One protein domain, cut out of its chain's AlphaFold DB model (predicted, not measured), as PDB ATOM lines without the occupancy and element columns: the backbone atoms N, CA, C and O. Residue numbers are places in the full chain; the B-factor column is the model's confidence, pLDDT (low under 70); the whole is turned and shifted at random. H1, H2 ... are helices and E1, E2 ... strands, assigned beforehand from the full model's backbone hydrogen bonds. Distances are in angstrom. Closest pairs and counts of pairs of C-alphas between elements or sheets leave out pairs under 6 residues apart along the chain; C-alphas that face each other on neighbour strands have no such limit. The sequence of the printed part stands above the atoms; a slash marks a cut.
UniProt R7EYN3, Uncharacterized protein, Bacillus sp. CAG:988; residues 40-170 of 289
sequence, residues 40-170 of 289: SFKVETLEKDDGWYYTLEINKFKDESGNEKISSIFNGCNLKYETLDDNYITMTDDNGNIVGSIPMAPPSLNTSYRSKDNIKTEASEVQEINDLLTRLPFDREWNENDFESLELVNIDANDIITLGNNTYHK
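This is residues 40 to 170 of the 289 residues of an uncharacterized protein of Bacillus sp. CAG:988 (UniProt R7EYN3). Three long antiparallel strands, E1, E2 and E3, make a twisted sheet, with helix H3 packed slantwise over one face and helix H1 beside the edge strand E3. A small, separate hairpin, E4 with E5, lies away from this body at one end of the long axis, and the short helix H2 packs on the first part of H3. The printed part has 131 residues, with five named strands and then three named helices along the chain, E1 E2 E3 E4 E5 H1 H2 H3. The larger sheet has the order E1, E2, E3, the smaller E4, E5, both antiparallel; the class is mixed, helices and strands. The whole is compact, with a radius of gyration of the C-alphas of 16.2 A and spans of 44 by 37 by 28 A.

Find C-alpha 40 at (-12.579, 31.096, -29.853); from there E1 runs over residues 40 to 47, 23.9 A long. Next come E2, residues 52 to 62, 32.2 A, and E3, residues 68 to 78, 32.9 A. Look then for E4, residues 88 to 92, 12.6 A, and E5, residues 98 to 103, 14.2 A. H1, residues 122 to 133, begins at C-alpha 122, (-34.514, 28.760, -12.404), and is 16.1 A long. H2 is residues 144 to 147, 5.5 A. H3, residues 157 to 168, is 16.4 A long and ends at C-alpha 168, (-25.154, 30.464, -34.846).

Begin with the meander E1 E2 E3, each strand the antiparallel neighbour of the one before. Across the hairpin E1 and E2, N 42 and O 58 are 2.9 A apart, within hydrogen-bond range; across the hairpin E2 and E3, N 57 and O 73 are at 2.8 A. H3 is on this sheet at a height of 8.4 A, two layers with one helix on one face; it lies over E1 and E2, slantwise to the strands at 41 degrees to E1 on the local plane. Its closest C-alphas to E1 are those of Glu 44 and Thr 167, 5.5 A apart. H1 is on the sheet but only just at the sheet's level, with a height of 3.6 A; its closest C-alphas to E3 are those of Ser 72 and Leu 133, 5.8 A apart. H2 touches H3 at residues 157 to 161 alone, with Phe 147 and Ala 157 the closest C-alphas at 6.9 A. H1 and H3 are apart. In the hairpin E4 and E5, N 91 and O 100 are 2.8 A apart, within range; E3 and E4 are apart. In H1 and H3 every O i to N i+4 pair is within hydrogen-bond range; H2 is too short for such a pair.

The C-alphas farthest apart are those of Asn 95 and His 169, at 47.0 A. The printed part has no cut. The one long link is that from E5 to H1, residues 104 to 121; within it look at residues 114 to 119, the printed residues with pLDDT under 70. The mean pLDDT of the printed part is 90.1.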
ATOM      1  N   SER A  40     -11.738  30.080 -29.239       89.56
ATOM      2  CA  SER A  40     -12.579  31.096 -29.853       89.56
ATOM      3  C   SER A  40     -13.983  31.011 -29.273       89.56
ATOM      4  O   SER A  40     -14.396  29.959 -28.788       89.56
ATOM      5  N   PHE A  41     -14.721  32.110 -29.297       90.56
ATOM      6  CA  PHE A  41     -16.037  32.177 -28.670       90.56
ATOM      7  C   PHE A  41     -17.032  32.973 -29.513       90.56
ATOM      8  O   PHE A  41     -16.652  33.736 -30.403       90.56
ATOM      9  N   LYS A  42     -18.317  32.771 -29.240       93.44
ATOM     10  CA  LYS A  42     -19.422  33.632 -29.666       93.44
ATOM     11  C   LYS A  42     -20.369  33.764 -28.492       93.44
ATOM     12  O   LYS A  42     -20.613  32.766 -27.818       93.44
ATOM     13  N   VAL A  43     -20.917  34.953 -28.289       93.06
ATOM     14  CA  VAL A  43     -21.909  35.194 -27.243       93.06
ATOM     15  C   VAL A  43     -23.093  35.940 -27.833       93.06
ATOM     16  O   VAL A  43     -22.936  36.792 -28.717       93.06
ATOM     17  N   GLU A  44     -24.280  35.578 -27.374       95.56
ATOM     18  CA  GLU A  44     -25.508  36.329 -27.590       95.56
ATOM     19  C   GLU A  44     -26.181  36.598 -26.256       95.56
ATOM     20  O   GLU A  44     -26.148  35.750 -25.359       95.56
ATOM     21  N   THR A  45     -26.826  37.758 -26.179       95.81
ATOM     22  CA  THR A  45     -27.567  38.194 -25.004       95.81
ATOM     23  C   THR A  45     -28.982  38.594 -25.407       95.81
ATOM     24  O   THR A  45     -29.198  39.203 -26.453       95.81
ATOM     25  N   LEU A  46     -29.963  38.249 -24.579       96.31
ATOM     26  CA  LEU A  46     -31.374  38.567 -24.762       96.31
ATOM     27  C   LEU A  46     -31.886  39.311 -23.528       96.31
ATOM     28  O   LEU A  46     -31.890  38.760 -22.428       96.31
ATOM     29  N   GLU A  47     -32.335  40.551 -23.715       94.75
ATOM     30  CA  GLU A  47     -32.963  41.350 -22.660       94.75
ATOM     31  C   GLU A  47     -34.414  40.914 -22.412       94.75
ATOM     32  O   GLU A  47     -35.181  40.672 -23.348       94.75
ATOM     33  N   LYS A  48     -34.797  40.854 -21.134       93.31
ATOM     34  CA  LYS A  48     -36.165  40.650 -20.653       93.31
ATOM     35  C   LYS A  48     -36.668  41.914 -19.950       93.31
ATOM     36  O   LYS A  48     -35.902  42.647 -19.323       93.31
ATOM     37  N   ASP A  49     -37.980  42.132 -19.997       87.56
ATOM     38  CA  ASP A  49     -38.632  43.339 -19.461       87.56
ATOM     39  C   ASP A  49     -38.388  43.577 -17.958       87.56
ATOM     40  O   ASP A  49     -38.409  44.713 -17.488       87.56
ATOM     41  N   ASP A  50     -38.152  42.522 -17.181       88.06
ATOM     42  CA  ASP A  50     -37.933  42.578 -15.732       88.06
ATOM     43  C   ASP A  50     -36.458  42.786 -15.333       88.06
ATOM     44  O   ASP A  50     -36.103  42.716 -14.150       88.06
ATOM     45  N   GLY A  51     -35.602  43.102 -16.308       91.69
ATOM     46  CA  GLY A  51     -34.195  43.437 -16.102       91.69
ATOM     47  C   GLY A  51     -33.244  42.244 -16.135       91.69
ATOM     48  O   GLY A  51     -32.052  42.429 -15.876       91.69
ATOM     49  N   TRP A  52     -33.749  41.045 -16.437       94.75
ATOM     50  CA  TRP A  52     -32.920  39.880 -16.726       94.75
ATOM     51  C   TRP A  52     -32.311  39.964 -18.124       94.75
ATOM     52  O   TRP A  52     -32.975  40.328 -19.089       94.75
ATOM     53  N   TYR A  53     -31.050  39.567 -18.228       95.94
ATOM     54  CA  TYR A  53     -30.337  39.372 -19.482       95.94
ATOM     55  C   TYR A  53     -29.921  37.912 -19.547       95.94
ATOM     56  O   TYR A  53     -29.136  37.454 -18.717       95.94
ATOM     57  N   TYR A  54     -30.501  37.168 -20.484       96.81
ATOM     58  CA  TYR A  54     -30.155  35.770 -20.720       96.81
ATOM     59  C   TYR A  54     -28.999  35.705 -21.698       96.81
ATOM     60  O   TYR A  54     -29.009  36.412 -22.702       96.81
ATOM     61  N   THR A  55     -28.023  34.855 -21.421       96.19
ATOM     62  CA  THR A  55     -26.781  34.765 -22.179       96.19
ATOM     63  C   THR A  55     -26.578  33.342 -22.668       96.19
ATOM     64  O   THR A  55     -26.851  32.370 -21.957       96.19
ATOM     65  N   LEU A  56     -26.114  33.211 -23.909       96.69
ATOM     66  CA  LEU A  56     -25.649  31.946 -24.458       96.69
ATOM     67  C   LEU A  56     -24.250  32.126 -25.029       96.69
ATOM     68  O   LEU A  56     -24.052  32.819 -26.029       96.69
ATOM     69  N   GLU A  57     -23.300  31.422 -24.432       94.62
ATOM     70  CA  GLU A  57     -21.926  31.372 -24.894       94.62
ATOM     71  C   GLU A  57     -21.634  30.071 -25.629       94.62
ATOM     72  O   GLU A  57     -21.896  28.980 -25.123       94.62
ATOM     73  N   ILE A  58     -20.998  30.181 -26.790       94.94
ATOM     74  CA  ILE A  58     -20.471  29.053 -27.551       94.94
ATOM     75  C   ILE A  58     -18.957  29.178 -27.596       94.94
ATOM     76  O   ILE A  58     -18.400  30.021 -28.297       94.94
ATOM     77  N   ASN A  59     -18.288  28.289 -26.879       92.06
ATOM     78  CA  ASN A  59     -16.844  28.187 -26.804       92.06
ATOM     79  C   ASN A  59     -16.343  27.078 -27.718       92.06
ATOM     80  O   ASN A  59     -16.821  25.950 -27.667       92.06
ATOM     81  N   LYS A  60     -15.321  27.377 -28.505       91.31
ATOM     82  CA  LYS A  60     -14.612  26.430 -29.354       91.31
ATOM     83  C   LYS A  60     -13.159  26.381 -28.911       91.31
ATOM     84  O   LYS A  60     -12.485  27.403 -28.891       91.31
ATOM     85  N   PHE A  61     -12.675  25.205 -28.540       89.06
ATOM     86  CA  PHE A  61     -11.313  25.019 -28.042       89.06
ATOM     87  C   PHE A  61     -10.723  23.688 -28.501       89.06
ATOM     88  O   PHE A  61     -11.430  22.840 -29.042       89.06
ATOM     89  N   LYS A  62      -9.415  23.498 -28.314       86.56
ATOM     90  CA  LYS A  62      -8.750  22.215 -28.580       86.56
ATOM     91  C   LYS A  62      -8.510  21.451 -27.284       86.56
ATOM     92  O   LYS A  62      -8.029  22.030 -26.316       86.56
ATOM     93  N   ASP A  63      -8.831  20.161 -27.274       84.56
ATOM     94  CA  ASP A  63      -8.456  19.266 -26.176       84.56
ATOM     95  C   ASP A  63      -6.944  18.961 -26.176       84.56
ATOM     96  O   ASP A  63      -6.209  19.356 -27.085       84.56
ATOM     97  N   GLU A  64      -6.461  18.234 -25.163       82.44
ATOM     98  CA  GLU A  64      -5.042  17.853 -25.039       82.44
ATOM     99  C   GLU A  64      -4.519  17.041 -26.238       82.44
ATOM    100  O   GLU A  64      -3.319  17.017 -26.507       82.44
ATOM    101  N   SER A  65      -5.417  16.378 -26.972       85.31
ATOM    102  CA  SER A  65      -5.096  15.619 -28.185       85.31
ATOM    103  C   SER A  65      -5.156  16.476 -29.456       85.31
ATOM    104  O   SER A  65      -4.899  15.972 -30.549       85.31
ATOM    105  N   GLY A  66      -5.481  17.766 -29.332       82.00
ATOM    106  CA  GLY A  66      -5.613  18.713 -30.432       82.00
ATOM    107  C   GLY A  66      -6.939  18.624 -31.187       82.00
ATOM    108  O   GLY A  66      -7.078  19.293 -32.215       82.00
ATOM    109  N   ASN A  67      -7.905  17.828 -30.712       85.81
ATOM    110  CA  ASN A  67      -9.225  17.759 -31.331       85.81
ATOM    111  C   ASN A  67     -10.047  18.973 -30.927       85.81
ATOM    112  O   ASN A  67     -10.055  19.388 -29.769       85.81
ATOM    113  N   GLU A  68     -10.789  19.499 -31.886       88.19
ATOM    114  CA  GLU A  68     -11.723  20.580 -31.636       88.19
ATOM    115  C   GLU A  68     -12.907  20.099 -30.787       88.19
ATOM    116  O   GLU A  68     -13.493  19.040 -31.031       88.19
ATOM    117  N   LYS A  69     -13.250  20.899 -29.784       89.81
ATOM    118  CA  LYS A  69     -14.387  20.734 -28.889       89.81
ATOM    119  C   LYS A  69     -15.207  22.008 -28.907       89.81
ATOM    120  O   LYS A  69     -14.655  23.106 -28.955       89.81
ATOM    121  N   ILE A  70     -16.520  21.834 -28.851       91.19
ATOM    122  CA  ILE A  70     -17.476  22.916 -28.654       91.19
ATOM    123  C   ILE A  70     -18.111  22.707 -27.283       91.19
ATOM    124  O   ILE A  70     -18.459  21.580 -26.930       91.19
ATOM    125  N   SER A  71     -18.219  23.782 -26.516       91.50
ATOM    126  CA  SER A  71     -18.964  23.843 -25.265       91.50
ATOM    127  C   SER A  71     -19.936  25.000 -25.345       91.50
ATOM    128  O   SER A  71     -19.566  26.089 -25.779       91.50
ATOM    129  N   SER A  72     -21.150  24.764 -24.879       93.75
ATOM    130  CA  SER A  72     -22.231  25.740 -24.872       93.75
ATOM    131  C   SER A  72     -22.655  25.970 -23.427       93.75
ATOM    132  O   SER A  72     -22.794  24.999 -22.684       93.75
ATOM    133  N   ILE A  73     -22.816  27.227 -23.022       94.44
ATOM    134  CA  ILE A  73     -23.224  27.594 -21.663       94.44
ATOM    135  C   ILE A  73     -24.353  28.608 -21.763       94.44
ATOM    136  O   ILE A  73     -24.205  29.638 -22.413       94.44
ATOM    137  N   PHE A  74     -25.467  28.301 -21.111       96.06
ATOM    138  CA  PHE A  74     -26.596  29.193 -20.919       96.06
ATOM    139  C   PHE A  74     -26.639  29.671 -19.465       96.06
ATOM    140  O   PHE A  74     -26.510  28.861 -18.538       96.06
ATOM    141  N   ASN A  75     -26.847  30.969 -19.264       94.62
ATOM    142  CA  ASN A  75     -27.096  31.565 -17.955       94.62
ATOM    143  C   ASN A  75     -27.879  32.883 -18.109       94.62
ATOM    144  O   ASN A  75     -28.418  33.193 -19.169       94.62
ATOM    145  N   GLY A  76     -27.964  33.666 -17.038       94.19
ATOM    146  CA  GLY A  76     -28.400  35.048 -17.097       94.19
ATOM    147  C   GLY A  76     -28.138  35.787 -15.796       94.19
ATOM    148  O   GLY A  76     -27.919  35.171 -14.744       94.19
ATOM    149  N   CYS A  77     -28.182  37.112 -15.862       94.56
ATOM    150  CA  CYS A  77     -28.091  37.978 -14.693       94.56
ATOM    151  C   CYS A  77     -29.092  39.127 -14.752       94.56
ATOM    152  O   CYS A  77     -29.527  39.540 -15.828       94.56
ATOM    153  N   ASN A  78     -29.493  39.623 -13.583       94.44
ATOM    154  CA  ASN A  78     -30.363  40.784 -13.482       94.44
ATOM    155  C   ASN A  78     -29.507  42.037 -13.288       94.44
ATOM    156  O   ASN A  78     -28.806  42.165 -12.287       94.44
ATOM    157  N   LEU A  79     -29.567  42.965 -14.240       94.69
ATOM    158  CA  LEU A  79     -28.803  44.218 -14.178       94.69
ATOM    159  C   LEU A  79     -29.655  45.403 -13.706       94.69
ATOM    160  O   LEU A  79     -29.169  46.532 -13.647       94.69
ATOM    161  N   LYS A  80     -30.936  45.168 -13.391       93.19
ATOM    162  CA  LYS A  80     -31.857  46.188 -12.879       93.19
ATOM    163  C   LYS A  80     -31.840  46.261 -11.356       93.19
ATOM    164  O   LYS A  80     -31.929  47.356 -10.807       93.19
ATOM    165  N   TYR A  81     -31.727  45.135 -10.668       90.81
ATOM    166  CA  TYR A  81     -31.722  45.092  -9.210       90.81
ATOM    167  C   TYR A  81     -30.367  44.617  -8.701       90.81
ATOM    168  O   TYR A  81     -29.833  43.626  -9.183       90.81
ATOM    169  N   GLU A  82     -29.827  45.300  -7.691       88.31
ATOM    170  CA  GLU A  82     -28.572  44.891  -7.047       88.31
ATOM    171  C   GLU A  82     -28.698  43.517  -6.379       88.31
ATOM    172  O   GLU A  82     -27.753  42.742  -6.380       88.31
ATOM    173  N   THR A  83     -29.864  43.229  -5.798       89.56
ATOM    174  CA  THR A  83     -30.195  41.959  -5.144       89.56
ATOM    175  C   THR A  83     -31.668  41.634  -5.388       89.56
ATOM    176  O   THR A  83     -32.478  42.535  -5.616       89.56
ATOM    177  N   LEU A  84     -32.017  40.350  -5.326       89.69
ATOM    178  CA  LEU A  84     -33.395  39.858  -5.291       89.69
ATOM    179  C   LEU A  84     -33.516  38.859  -4.136       89.69
ATOM    180  O   LEU A  84     -32.605  38.061  -3.920       89.69
ATOM    181  N   ASP A  85     -34.627  38.896  -3.395       86.75
ATOM    182  CA  ASP A  85     -34.826  38.075  -2.187       86.75
ATOM    183  C   ASP A  85     -34.698  36.565  -2.451       86.75
ATOM    184  O   ASP A  85     -34.280  35.796  -1.586       86.75
ATOM    185  N   ASP A  86     -35.062  36.135  -3.655       85.94
ATOM    186  CA  ASP A  86     -35.014  34.749  -4.107       85.94
ATOM    187  C   ASP A  86     -33.690  34.376  -4.790       85.94
ATOM    188  O   ASP A  86     -33.557  33.248  -5.253       85.94
ATOM    189  N   ASN A  87     -32.695  35.265  -4.819       88.69
ATOM    190  CA  ASN A  87     -31.384  35.027  -5.423       88.69
ATOM    191  C   ASN A  87     -30.277  35.073  -4.368       88.69
ATOM    192  O   ASN A  87     -29.867  36.134  -3.890       88.69
ATOM    193  N   TYR A  88     -29.772  33.898  -3.999       84.31
ATOM    194  CA  TYR A  88     -28.771  33.772  -2.947       84.31
ATOM    195  C   TYR A  88     -27.932  32.508  -3.101       84.31
ATOM    196  O   TYR A  88     -28.372  31.497  -3.631       84.31
ATOM    197  N   ILE A  89     -26.716  32.530  -2.567       83.44
ATOM    198  CA  ILE A  89     -25.885  31.336  -2.415       83.44
ATOM    199  C   ILE A  89     -26.183  30.728  -1.046       83.44
ATOM    200  O   ILE A  89     -26.067  31.401  -0.020       83.44
ATOM    201  N   THR A  90     -26.551  29.448  -1.004       83.25
ATOM    202  CA  THR A  90     -26.727  28.710   0.253       83.25
ATOM    203  C   THR A  90     -25.379  28.372   0.882       83.25
ATOM    204  O   THR A  90     -24.493  27.843   0.216       83.25
ATOM    205  N   MET A  91     -25.246  28.598   2.186       84.12
ATOM    206  CA  MET A  91     -24.108  28.137   2.978       84.12
ATOM    207  C   MET A  91     -24.461  26.807   3.635       84.12
ATOM    208  O   MET A  91     -25.457  26.729   4.356       84.12
ATOM    209  N   THR A  92     -23.643  25.778   3.422       84.75
ATOM    210  CA  THR A  92     -23.839  24.453   4.025       84.75
ATOM    211  C   THR A  92     -22.779  24.148   5.079       84.75
ATOM    212  O   THR A  92     -21.621  24.531   4.917       84.75
ATOM    213  N   ASP A  93     -23.159  23.448   6.149       89.12
ATOM    214  CA  ASP A  93     -22.199  22.845   7.081       89.12
ATOM    215  C   ASP A  93     -21.502  21.614   6.463       89.12
ATOM    216  O   ASP A  93     -21.835  21.173   5.359       89.12
ATOM    217  N   ASP A  94     -20.557  21.018   7.197       92.44
ATOM    218  CA  ASP A  94     -19.830  19.808   6.776       92.44
ATOM    219  C   ASP A  94     -20.747  18.590   6.521       92.44
ATOM    220  O   ASP A  94     -20.326  17.612   5.904       92.44
ATOM    221  N   ASN A  95     -21.994  18.628   6.999       90.56
ATOM    222  CA  ASN A  95     -22.988  17.570   6.821       90.56
ATOM    223  C   ASN A  95     -23.969  17.866   5.671       90.56
ATOM    224  O   ASN A  95     -24.881  17.071   5.441       90.56
ATOM    225  N   GLY A  96     -23.811  18.990   4.965       81.50
ATOM    226  CA  GLY A  96     -24.697  19.416   3.882       81.50
ATOM    227  C   GLY A  96     -25.987  20.105   4.340       81.50
ATOM    228  O   GLY A  96     -26.870  20.332   3.513       81.50
ATOM    229  N   ASN A  97     -26.131  20.456   5.622       86.31
ATOM    230  CA  ASN A  97     -27.288  21.219   6.096       86.31
ATOM    231  C   ASN A  97     -27.113  22.700   5.769       86.31
ATOM    232  O   ASN A  97     -26.055  23.270   6.034       86.31
ATOM    233  N   ILE A  98     -28.167  23.348   5.275       83.75
ATOM    234  CA  ILE A  98     -28.170  24.797   5.052       83.75
ATOM    235  C   ILE A  98     -28.128  25.512   6.411       83.75
ATOM    236  O   ILE A  98     -29.029  25.354   7.234       83.75
ATOM    237  N   VAL A  99     -27.085  26.310   6.634       90.19
ATOM    238  CA  VAL A  99     -26.856  27.087   7.868       90.19
ATOM    239  C   VAL A  99     -26.935  28.599   7.651       90.19
ATOM    240  O   VAL A  99     -26.892  29.363   8.614       90.19
ATOM    241  N   GLY A 100     -27.072  29.042   6.402       87.81
ATOM    242  CA  GLY A 100     -27.218  30.449   6.055       87.81
ATOM    243  C   GLY A 100     -27.352  30.668   4.553       87.81
ATOM    244  O   GLY A 100     -27.331  29.718   3.768       87.81
ATOM    245  N   SER A 101     -27.464  31.933   4.163       87.06
ATOM    246  CA  SER A 101     -27.458  32.361   2.769       87.06
ATOM    247  C   SER A 101     -26.719  33.690   2.612       87.06
ATOM    248  O   SER A 101     -26.654  34.495   3.542       87.06
ATOM    249  N   ILE A 102     -26.140  33.898   1.432       86.56
ATOM    250  CA  ILE A 102     -25.487  35.144   1.030       86.56
ATOM    251  C   ILE A 102     -26.258  35.676  -0.182       86.56
ATOM    252  O   ILE A 102     -26.331  34.952  -1.177       86.56
ATOM    253  N   PRO A 103     -26.846  36.886  -0.126       86.69
ATOM    254  CA  PRO A 103     -27.498  37.488  -1.285       86.69
ATOM    255  C   PRO A 103     -26.537  37.569  -2.471       86.69
ATOM    256  O   PRO A 103     -25.368  37.919  -2.297       86.69
ATOM    257  N   MET A 104     -27.028  37.246  -3.663       85.69
ATOM    258  CA  MET A 104     -26.247  37.375  -4.889       85.69
ATOM    259  C   MET A 104     -26.389  38.795  -5.456       85.69
ATOM    260  O   MET A 104     -27.508  39.297  -5.572       85.69
ATOM    261  N   ALA A 105     -25.263  39.421  -5.814       86.00
ATOM    262  CA  ALA A 105     -25.212  40.773  -6.367       86.00
ATOM    263  C   ALA A 105     -24.152  40.893  -7.487       86.00
ATOM    264  O   ALA A 105     -22.959  40.808  -7.182       86.00
ATOM    265  N   PRO A 106     -24.547  41.121  -8.757       89.81
ATOM    266  CA  PRO A 106     -25.931  41.135  -9.254       89.81
ATOM    267  C   PRO A 106     -26.572  39.731  -9.244       89.81
ATOM    268  O   PRO A 106     -25.842  38.749  -9.375       89.81
ATOM    269  N   PRO A 107     -27.912  39.607  -9.133       92.38
ATOM    270  CA  PRO A 107     -28.621  38.326  -9.196       92.38
ATOM    271  C   PRO A 107     -28.279  37.529 -10.460       92.38
ATOM    272  O   PRO A 107     -28.116  38.114 -11.531       92.38
ATOM    273  N   SER A 108     -28.230  36.198 -10.357       91.38
ATOM    274  CA  SER A 108     -27.964  35.300 -11.490       91.38
ATOM    275  C   SER A 108     -28.887  34.086 -11.471       91.38
ATOM    276  O   SER A 108     -29.160  33.538 -10.402       91.38
ATOM    277  N   LEU A 109     -29.338  33.634 -12.649       91.06
ATOM    278  CA  LEU A 109     -30.303  32.535 -12.775       91.06
ATOM    279  C   LEU A 109     -29.801  31.262 -12.089       91.06
ATOM    280  O   LEU A 109     -30.572  30.582 -11.420       91.06
ATOM    281  N   ASN A 110     -28.500  30.977 -12.187       86.88
ATOM    282  CA  ASN A 110     -27.857  29.829 -11.541       86.88
ATOM    283  C   ASN A 110     -27.870  29.873  -9.996       86.88
ATOM    284  O   ASN A 110     -27.552  28.875  -9.350       86.88
ATOM    285  N   THR A 111     -28.250  31.006  -9.405       83.81
ATOM    286  CA  THR A 111     -28.421  31.206  -7.958       83.81
ATOM    287  C   THR A 111     -29.844  31.577  -7.571       83.81
ATOM    288  O   THR A 111     -30.105  31.905  -6.413       83.81
ATOM    289  N   SER A 112     -30.772  31.518  -8.525       80.12
ATOM    290  CA  SER A 112     -32.163  31.829  -8.268       80.12
ATOM    291  C   SER A 112     -32.914  30.620  -7.715       80.12
ATOM    292  O   SER A 112     -32.964  29.536  -8.305       80.12
ATOM    293  N   TYR A 113     -33.536  30.847  -6.566       76.56
ATOM    294  CA  TYR A 113     -34.406  29.938  -5.831       76.56
ATOM    295  C   TYR A 113     -35.877  30.335  -5.954       76.56
ATOM    296  O   TYR A 113     -36.719  29.818  -5.211       76.56
ATOM    297  N   ARG A 114     -36.214  31.222  -6.897       65.31
ATOM    298  CA  ARG A 114     -37.603  31.550  -7.199       65.31
ATOM    299  C   ARG A 114     -38.316  30.274  -7.619       65.31
ATOM    300  O   ARG A 114     -37.998  29.663  -8.635       65.31
ATOM    301  N   SER A 115     -39.280  29.846  -6.816       56.25
ATOM    302  CA  SER A 115     -40.206  28.798  -7.212       56.25
ATOM    303  C   SER A 115     -41.608  29.354  -7.130       56.25
ATOM    304  O   SER A 115     -42.021  29.831  -6.074       56.25
ATOM    305  N   LYS A 116     -42.359  29.283  -8.233       54.34
ATOM    306  CA  LYS A 116     -43.776  29.650  -8.200       54.34
ATOM    307  C   LYS A 116     -44.596  28.716  -7.303       54.34
ATOM    308  O   LYS A 116     -45.588  29.183  -6.767       54.34
ATOM    309  N   ASP A 117     -44.148  27.476  -7.054       57.31
ATOM    310  CA  ASP A 117     -44.932  26.467  -6.316       57.31
ATOM    311  C   ASP A 117     -44.094  25.360  -5.613       57.31
ATOM    312  O   ASP A 117     -44.599  24.267  -5.364       57.31
ATOM    313  N   ASN A 118     -42.817  25.594  -5.276       53.59
ATOM    314  CA  ASN A 118     -41.871  24.587  -4.735       53.59
ATOM    315  C   ASN A 118     -41.580  23.378  -5.658       53.59
ATOM    316  O   ASN A 118     -41.163  22.325  -5.175       53.59
ATOM    317  N   ILE A 119     -41.800  23.493  -6.971       65.75
ATOM    318  CA  ILE A 119     -41.635  22.370  -7.917       65.75
ATOM    319  C   ILE A 119     -40.268  22.412  -8.610       65.75
ATOM    320  O   ILE A 119     -39.619  21.379  -8.747       65.75
ATOM    321  N   LYS A 120     -39.825  23.603  -9.031       80.00
ATOM    322  CA  LYS A 120     -38.594  23.807  -9.803       80.00
ATOM    323  C   LYS A 120     -38.102  25.249  -9.665       80.00
ATOM    324  O   LYS A 120     -38.939  26.151  -9.570       80.00
ATOM    325  N   THR A 121     -36.787  25.450  -9.608       87.50
ATOM    326  CA  THR A 121     -36.152  26.780  -9.556       87.50
ATOM    327  C   THR A 121     -35.469  27.098 -10.882       87.50
ATOM    328  O   THR A 121     -35.084  26.179 -11.610       87.50
ATOM    329  N   GLU A 122     -35.258  28.377 -11.193       89.31
ATOM    330  CA  GLU A 122     -34.514  28.760 -12.404       89.31
ATOM    331  C   GLU A 122     -33.084  28.200 -12.375       89.31
ATOM    332  O   GLU A 122     -32.609  27.727 -13.401       89.31
ATOM    333  N   ALA A 123     -32.440  28.116 -11.204       88.81
ATOM    334  CA  ALA A 123     -31.127  27.481 -11.077       88.81
ATOM    335  C   ALA A 123     -31.133  26.006 -11.516       88.81
ATOM    336  O   ALA A 123     -30.228  25.563 -12.225       88.81
ATOM    337  N   SER A 124     -32.170  25.247 -11.137       90.19
ATOM    338  CA  SER A 124     -32.314  23.853 -11.578       90.19
ATOM    339  C   SER A 124     -32.601  23.741 -13.079       90.19
ATOM    340  O   SER A 124     -32.079  22.846 -13.738       90.19
ATOM    341  N   GLU A 125     -33.362  24.678 -13.650       93.94
ATOM    342  CA  GLU A 125     -33.609  24.727 -15.094       93.94
ATOM    343  C   GLU A 125     -32.347  25.086 -15.882       93.94
ATOM    344  O   GLU A 125     -32.060  24.437 -16.881       93.94
ATOM    345  N   VAL A 126     -31.540  26.041 -15.406       94.75
ATOM    346  CA  VAL A 126     -30.227  26.364 -15.990       94.75
ATOM    347  C   VAL A 126     -29.327  25.131 -16.028       94.75
ATOM    348  O   VAL A 126     -28.646  24.900 -17.028       94.75
ATOM    349  N   GLN A 127     -29.325  24.315 -14.970       93.25
ATOM    350  CA  GLN A 127     -28.558  23.071 -14.956       93.25
ATOM    351  C   GLN A 127     -29.051  22.088 -16.027       93.25
ATOM    352  O   GLN A 127     -28.241  21.580 -16.797       93.25
ATOM    353  N   GLU A 128     -30.361  21.856 -16.126       95.25
ATOM    354  CA  GLU A 128     -30.933  20.954 -17.135       95.25
ATOM    355  C   GLU A 128     -30.681  21.426 -18.571       95.25
ATOM    356  O   GLU A 128     -30.349  20.619 -19.443       95.25
ATOM    357  N   ILE A 129     -30.800  22.735 -18.811       97.25
ATOM    358  CA  ILE A 129     -30.476  23.354 -20.097       97.25
ATOM    359  C   ILE A 129     -29.010  23.074 -20.428       97.25
ATOM    360  O   ILE A 129     -28.718  22.524 -21.487       97.25
ATOM    361  N   ASN A 130     -28.084  23.373 -19.516       96.50
ATOM    362  CA  ASN A 130     -26.661  23.140 -19.747       96.50
ATOM    363  C   ASN A 130     -26.340  21.647 -19.955       96.50
ATOM    364  O   ASN A 130     -25.590  21.303 -20.868       96.50
ATOM    365  N   ASP A 131     -26.975  20.739 -19.212       95.56
ATOM    366  CA  ASP A 131     -26.829  19.289 -19.393       95.56
ATOM    367  C   ASP A 131     -27.335  18.801 -20.763       95.56
ATOM    368  O   ASP A 131     -26.796  17.845 -21.338       95.56
ATOM    369  N   LEU A 132     -28.368  19.432 -21.326       96.44
ATOM    370  CA  LEU A 132     -28.773  19.209 -22.714       96.44
ATOM    371  C   LEU A 132     -27.732  19.774 -23.686       96.44
ATOM    372  O   LEU A 132     -27.291  19.060 -24.588       96.44
ATOM    373  N   LEU A 133     -27.303  21.018 -23.478       95.62
ATOM    374  CA  LEU A 133     -26.372  21.729 -24.352       95.62
ATOM    375  C   LEU A 133     -24.994  21.056 -24.456       95.62
ATOM    376  O   LEU A 133     -24.358  21.141 -25.503       95.62
ATOM    377  N   THR A 134     -24.546  20.314 -23.435       90.88
ATOM    378  CA  THR A 134     -23.318  19.494 -23.531       90.88
ATOM    379  C   THR A 134     -23.410  18.367 -24.567       90.88
ATOM    380  O   THR A 134     -22.385  17.879 -25.049       90.88
ATOM    381  N   ARG A 135     -24.627  17.916 -24.893       91.25
ATOM    382  CA  ARG A 135     -24.899  16.799 -25.812       91.25
ATOM    383  C   ARG A 135     -25.496  17.261 -27.136       91.25
ATOM    384  O   ARG A 135     -25.418  16.520 -28.117       91.25
ATOM    385  N   LEU A 136     -26.108  18.440 -27.157       93.31
ATOM    386  CA  LEU A 136     -26.741  19.009 -28.336       93.31
ATOM    387  C   LEU A 136     -25.672  19.630 -29.253       93.31
ATOM    388  O   LEU A 136     -24.960  20.542 -28.832       93.31
ATOM    389  N   PRO A 137     -25.519  19.157 -30.503       90.50
ATOM    390  CA  PRO A 137     -24.543  19.729 -31.416       90.50
ATOM    391  C   PRO A 137     -24.920  21.163 -31.810       90.50
ATOM    392  O   PRO A 137     -26.093  21.511 -31.961       90.50
ATOM    393  N   PHE A 138     -23.892  21.985 -32.015       93.81
ATOM    394  CA  PHE A 138     -24.017  23.355 -32.513       93.81
ATOM    395  C   PHE A 138     -23.497  23.463 -33.953       93.81
ATOM    396  O   PHE A 138     -22.526  24.158 -34.244       93.81
ATOM    397  N   ASP A 139     -24.104  22.691 -34.855       93.06
ATOM    398  CA  ASP A 139     -23.761  22.612 -36.281       93.06
ATOM    399  C   ASP A 139     -24.894  23.085 -37.212       93.06
ATOM    400  O   ASP A 139     -24.683  23.273 -38.414       93.06
ATOM    401  N   ARG A 140     -26.069  23.371 -36.645       95.50
ATOM    402  CA  ARG A 140     -27.243  23.954 -37.303       95.50
ATOM    403  C   ARG A 140     -28.021  24.840 -36.333       95.50
ATOM    404  O   ARG A 140     -27.821  24.755 -35.124       95.50
ATOM    405  N   GLU A 141     -28.966  25.602 -36.873       97.50
ATOM    406  CA  GLU A 141     -30.022  26.224 -36.073       97.50
ATOM    407  C   GLU A 141     -30.803  25.168 -35.276       97.50
ATOM    408  O   GLU A 141     -31.094  24.062 -35.761       97.50
ATOM    409  N   TRP A 142     -31.145  25.528 -34.047       97.25
ATOM    410  CA  TRP A 142     -31.995  24.749 -33.171       97.25
ATOM    411  C   TRP A 142     -33.478  25.036 -33.422       97.25
ATOM    412  O   TRP A 142     -33.872  26.094 -33.917       97.25
ATOM    413  N   ASN A 143     -34.313  24.065 -33.071       97.62
ATOM    414  CA  ASN A 143     -35.767  24.148 -33.122       97.62
ATOM    415  C   ASN A 143     -36.390  23.513 -31.871       97.62
ATOM    416  O   ASN A 143     -35.696  22.911 -31.059       97.62
ATOM    417  N   GLU A 144     -37.711  23.611 -31.738       97.06
ATOM    418  CA  GLU A 144     -38.463  23.105 -30.581       97.06
ATOM    419  C   GLU A 144     -38.174  21.628 -30.253       97.06
ATOM    420  O   GLU A 144     -38.060  21.277 -29.081       97.06
ATOM    421  N   ASN A 145     -37.974  20.766 -31.261       97.12
ATOM    422  CA  ASN A 145     -37.708  19.342 -31.023       97.12
ATOM    423  C   ASN A 145     -36.353  19.101 -30.343       97.12
ATOM    424  O   ASN A 145     -36.174  18.084 -29.684       97.12
ATOM    425  N   ASP A 146     -35.394  20.020 -30.483       97.31
ATOM    426  CA  ASP A 146     -34.093  19.902 -29.813       97.31
ATOM    427  C   ASP A 146     -34.214  20.039 -28.293       97.31
ATOM    428  O   ASP A 146     -33.381  19.513 -27.555       97.31
ATOM    429  N   PHE A 147     -35.278  20.701 -27.834       96.94
ATOM    430  CA  PHE A 147     -35.544  21.014 -26.437       96.94
ATOM    431  C   PHE A 147     -36.757  20.261 -25.876       96.94
ATOM    432  O   PHE A 147     -37.101  20.463 -24.715       96.94
ATOM    433  N   GLU A 148     -37.369  19.342 -26.639       94.31
ATOM    434  CA  GLU A 148     -38.591  18.615 -26.239       94.31
ATOM    435  C   GLU A 148     -38.438  17.814 -24.936       94.31
ATOM    436  O   GLU A 148     -39.420  17.499 -24.268       94.31
ATOM    437  N   SER A 149     -37.195  17.468 -24.587       93.44
ATOM    438  CA  SER A 149     -36.866  16.721 -23.370       93.44
ATOM    439  C   SER A 149     -36.795  17.578 -22.103       93.44
ATOM    440  O   SER A 149     -36.698  17.014 -21.015       93.44
ATOM    441  N   LEU A 150     -36.807  18.909 -22.227       94.94
ATOM    442  CA  LEU A 150     -36.760  19.809 -21.080       94.94
ATOM    443  C   LEU A 150     -38.165  20.073 -20.538       94.94
ATOM    444  O   LEU A 150     -39.075  20.444 -21.274       94.94
ATOM    445  N   GLU A 151     -38.320  19.969 -19.222       91.25
ATOM    446  CA  GLU A 151     -39.561  20.314 -18.522       91.25
ATOM    447  C   GLU A 151     -39.418  21.686 -17.846       91.25
ATOM    448  O   GLU A 151     -39.325  21.782 -16.622       91.25
ATOM    449  N   LEU A 152     -39.311  22.758 -18.635       91.50
ATOM    450  CA  LEU A 152     -39.098  24.118 -18.115       91.50
ATOM    451  C   LEU A 152     -40.408  24.756 -17.629       91.50
ATOM    452  O   LEU A 152     -41.455  24.619 -18.262       91.50
ATOM    453  N   VAL A 153     -40.348  25.463 -16.500       90.69
ATOM    454  CA  VAL A 153     -41.481  26.157 -15.868       90.69
ATOM    455  C   VAL A 153     -41.229  27.661 -15.781       90.69
ATOM    456  O   VAL A 153     -42.172  28.447 -15.900       90.69
ATOM    457  N   ASN A 154     -39.981  28.069 -15.550       89.12
ATOM    458  CA  ASN A 154     -39.616  29.462 -15.312       89.12
ATOM    459  C   ASN A 154     -38.922  30.104 -16.522       89.12
ATOM    460  O   ASN A 154     -39.099  31.298 -16.750       89.12
ATOM    461  N   ILE A 155     -38.180  29.318 -17.303       92.38
ATOM    462  CA  ILE A 155     -37.446  29.755 -18.493       92.38
ATOM    463  C   ILE A 155     -38.189  29.282 -19.747       92.38
ATOM    464  O   ILE A 155     -38.515  28.103 -19.883       92.38
ATOM    465  N   ASP A 156     -38.454  30.192 -20.685       94.44
ATOM    466  CA  ASP A 156     -39.066  29.834 -21.968       94.44
ATOM    467  C   ASP A 156     -38.013  29.200 -22.891       94.44
ATOM    468  O   ASP A 156     -36.988  29.810 -23.204       94.44
ATOM    469  N   ALA A 157     -38.269  27.980 -23.371       95.81
ATOM    470  CA  ALA A 157     -37.383  27.304 -24.316       95.81
ATOM    471  C   ALA A 157     -37.156  28.124 -25.604       95.81
ATOM    472  O   ALA A 157     -36.078  28.052 -26.198       95.81
ATOM    473  N   ASN A 158     -38.127  28.945 -26.018       97.31
ATOM    474  CA  ASN A 158     -37.987  29.821 -27.183       97.31
ATOM    475  C   ASN A 158     -36.921  30.903 -27.000       97.31
ATOM    476  O   ASN A 158     -36.304  31.305 -27.990       97.31
ATOM    477  N   ASP A 159     -36.663  31.353 -25.771       97.50
ATOM    478  CA  ASP A 159     -35.574  32.293 -25.504       97.50
ATOM    479  C   ASP A 159     -34.220  31.629 -25.801       97.50
ATOM    480  O   ASP A 159     -33.361  32.220 -26.456       97.50
ATOM    481  N   ILE A 160     -34.061  30.359 -25.414       97.25
ATOM    482  CA  ILE A 160     -32.839  29.570 -25.639       97.25
ATOM    483  C   ILE A 160     -32.646  29.281 -27.131       97.25
ATOM    484  O   ILE A 160     -31.536  29.405 -27.649       97.25
ATOM    485  N   ILE A 161     -33.723  28.931 -27.841       97.81
ATOM    486  CA  ILE A 161     -33.704  28.708 -29.294       97.81
ATOM    487  C   ILE A 161     -33.323  30.002 -30.023       97.81
ATOM    488  O   ILE A 161     -32.493  29.979 -30.930       97.81
ATOM    489  N   THR A 162     -33.896  31.136 -29.608       98.19
ATOM    490  CA  THR A 162     -33.608  32.453 -30.193       98.19
ATOM    491  C   THR A 162     -32.144  32.826 -29.994       98.19
ATOM    492  O   THR A 162     -31.470  33.170 -30.965       98.19
ATOM    493  N   LEU A 163     -31.629  32.691 -28.768       97.81
ATOM    494  CA  LEU A 163     -30.213  32.889 -28.464       97.81
ATOM    495  C   LEU A 163     -29.335  31.972 -29.319       97.81
ATOM    496  O   LEU A 163     -28.445  32.453 -30.006       97.81
ATOM    497  N   GLY A 164     -29.628  30.668 -29.351       97.50
ATOM    498  CA  GLY A 164     -28.877  29.684 -30.133       97.50
ATOM    499  C   GLY A 164     -28.785  30.026 -31.611       97.50
ATOM    500  O   GLY A 164     -27.695  30.023 -32.185       97.50
ATOM    501  N   ASN A 165     -29.916  30.376 -32.219       98.00
ATOM    502  CA  ASN A 165     -29.979  30.692 -33.641       98.00
ATOM    503  C   ASN A 165     -29.282  32.018 -33.958       98.00
ATOM    504  O   ASN A 165     -28.541  32.096 -34.935       98.00
ATOM    505  N   ASN A 166     -29.424  33.031 -33.105       97.69
ATOM    506  CA  ASN A 166     -28.692  34.287 -33.264       97.69
ATOM    507  C   ASN A 166     -27.173  34.076 -33.109       97.69
ATOM    508  O   ASN A 166     -26.399  34.512 -33.966       97.69
ATOM    509  N   THR A 167     -26.737  33.307 -32.103       96.56
ATOM    510  CA  THR A 167     -25.323  32.953 -31.908       96.56
ATOM    511  C   THR A 167     -24.762  32.141 -33.077       96.56
ATOM    512  O   THR A 167     -23.585  32.284 -33.423       96.56
ATOM    513  N   TYR A 168     -25.578  31.298 -33.717       96.31
ATOM    514  CA  TYR A 168     -25.154  30.464 -34.846       96.31
ATOM    515  C   TYR A 168     -24.657  31.322 -36.018       96.31
ATOM    516  O   TYR A 168     -23.614  31.017 -36.606       96.31
ATOM    517  N   HIS A 169     -25.340  32.442 -36.276       95.94
ATOM    518  CA  HIS A 169     -25.034  33.381 -37.364       95.94
ATOM    519  C   HIS A 169     -23.907  34.375 -37.061       95.94
ATOM    520  O   HIS A 169     -23.478  35.092 -37.964       95.94
ATOM    521  N   LYS A 170     -23.410  34.436 -35.822       94.19
ATOM    522  CA  LYS A 170     -22.265  35.285 -35.457       94.19
ATOM    523  C   LYS A 170     -20.944  34.678 -35.930       94.19
ATOM    524  O   LYS A 170     -20.845  33.471 -36.122       94.19
TER     525      LYS A 170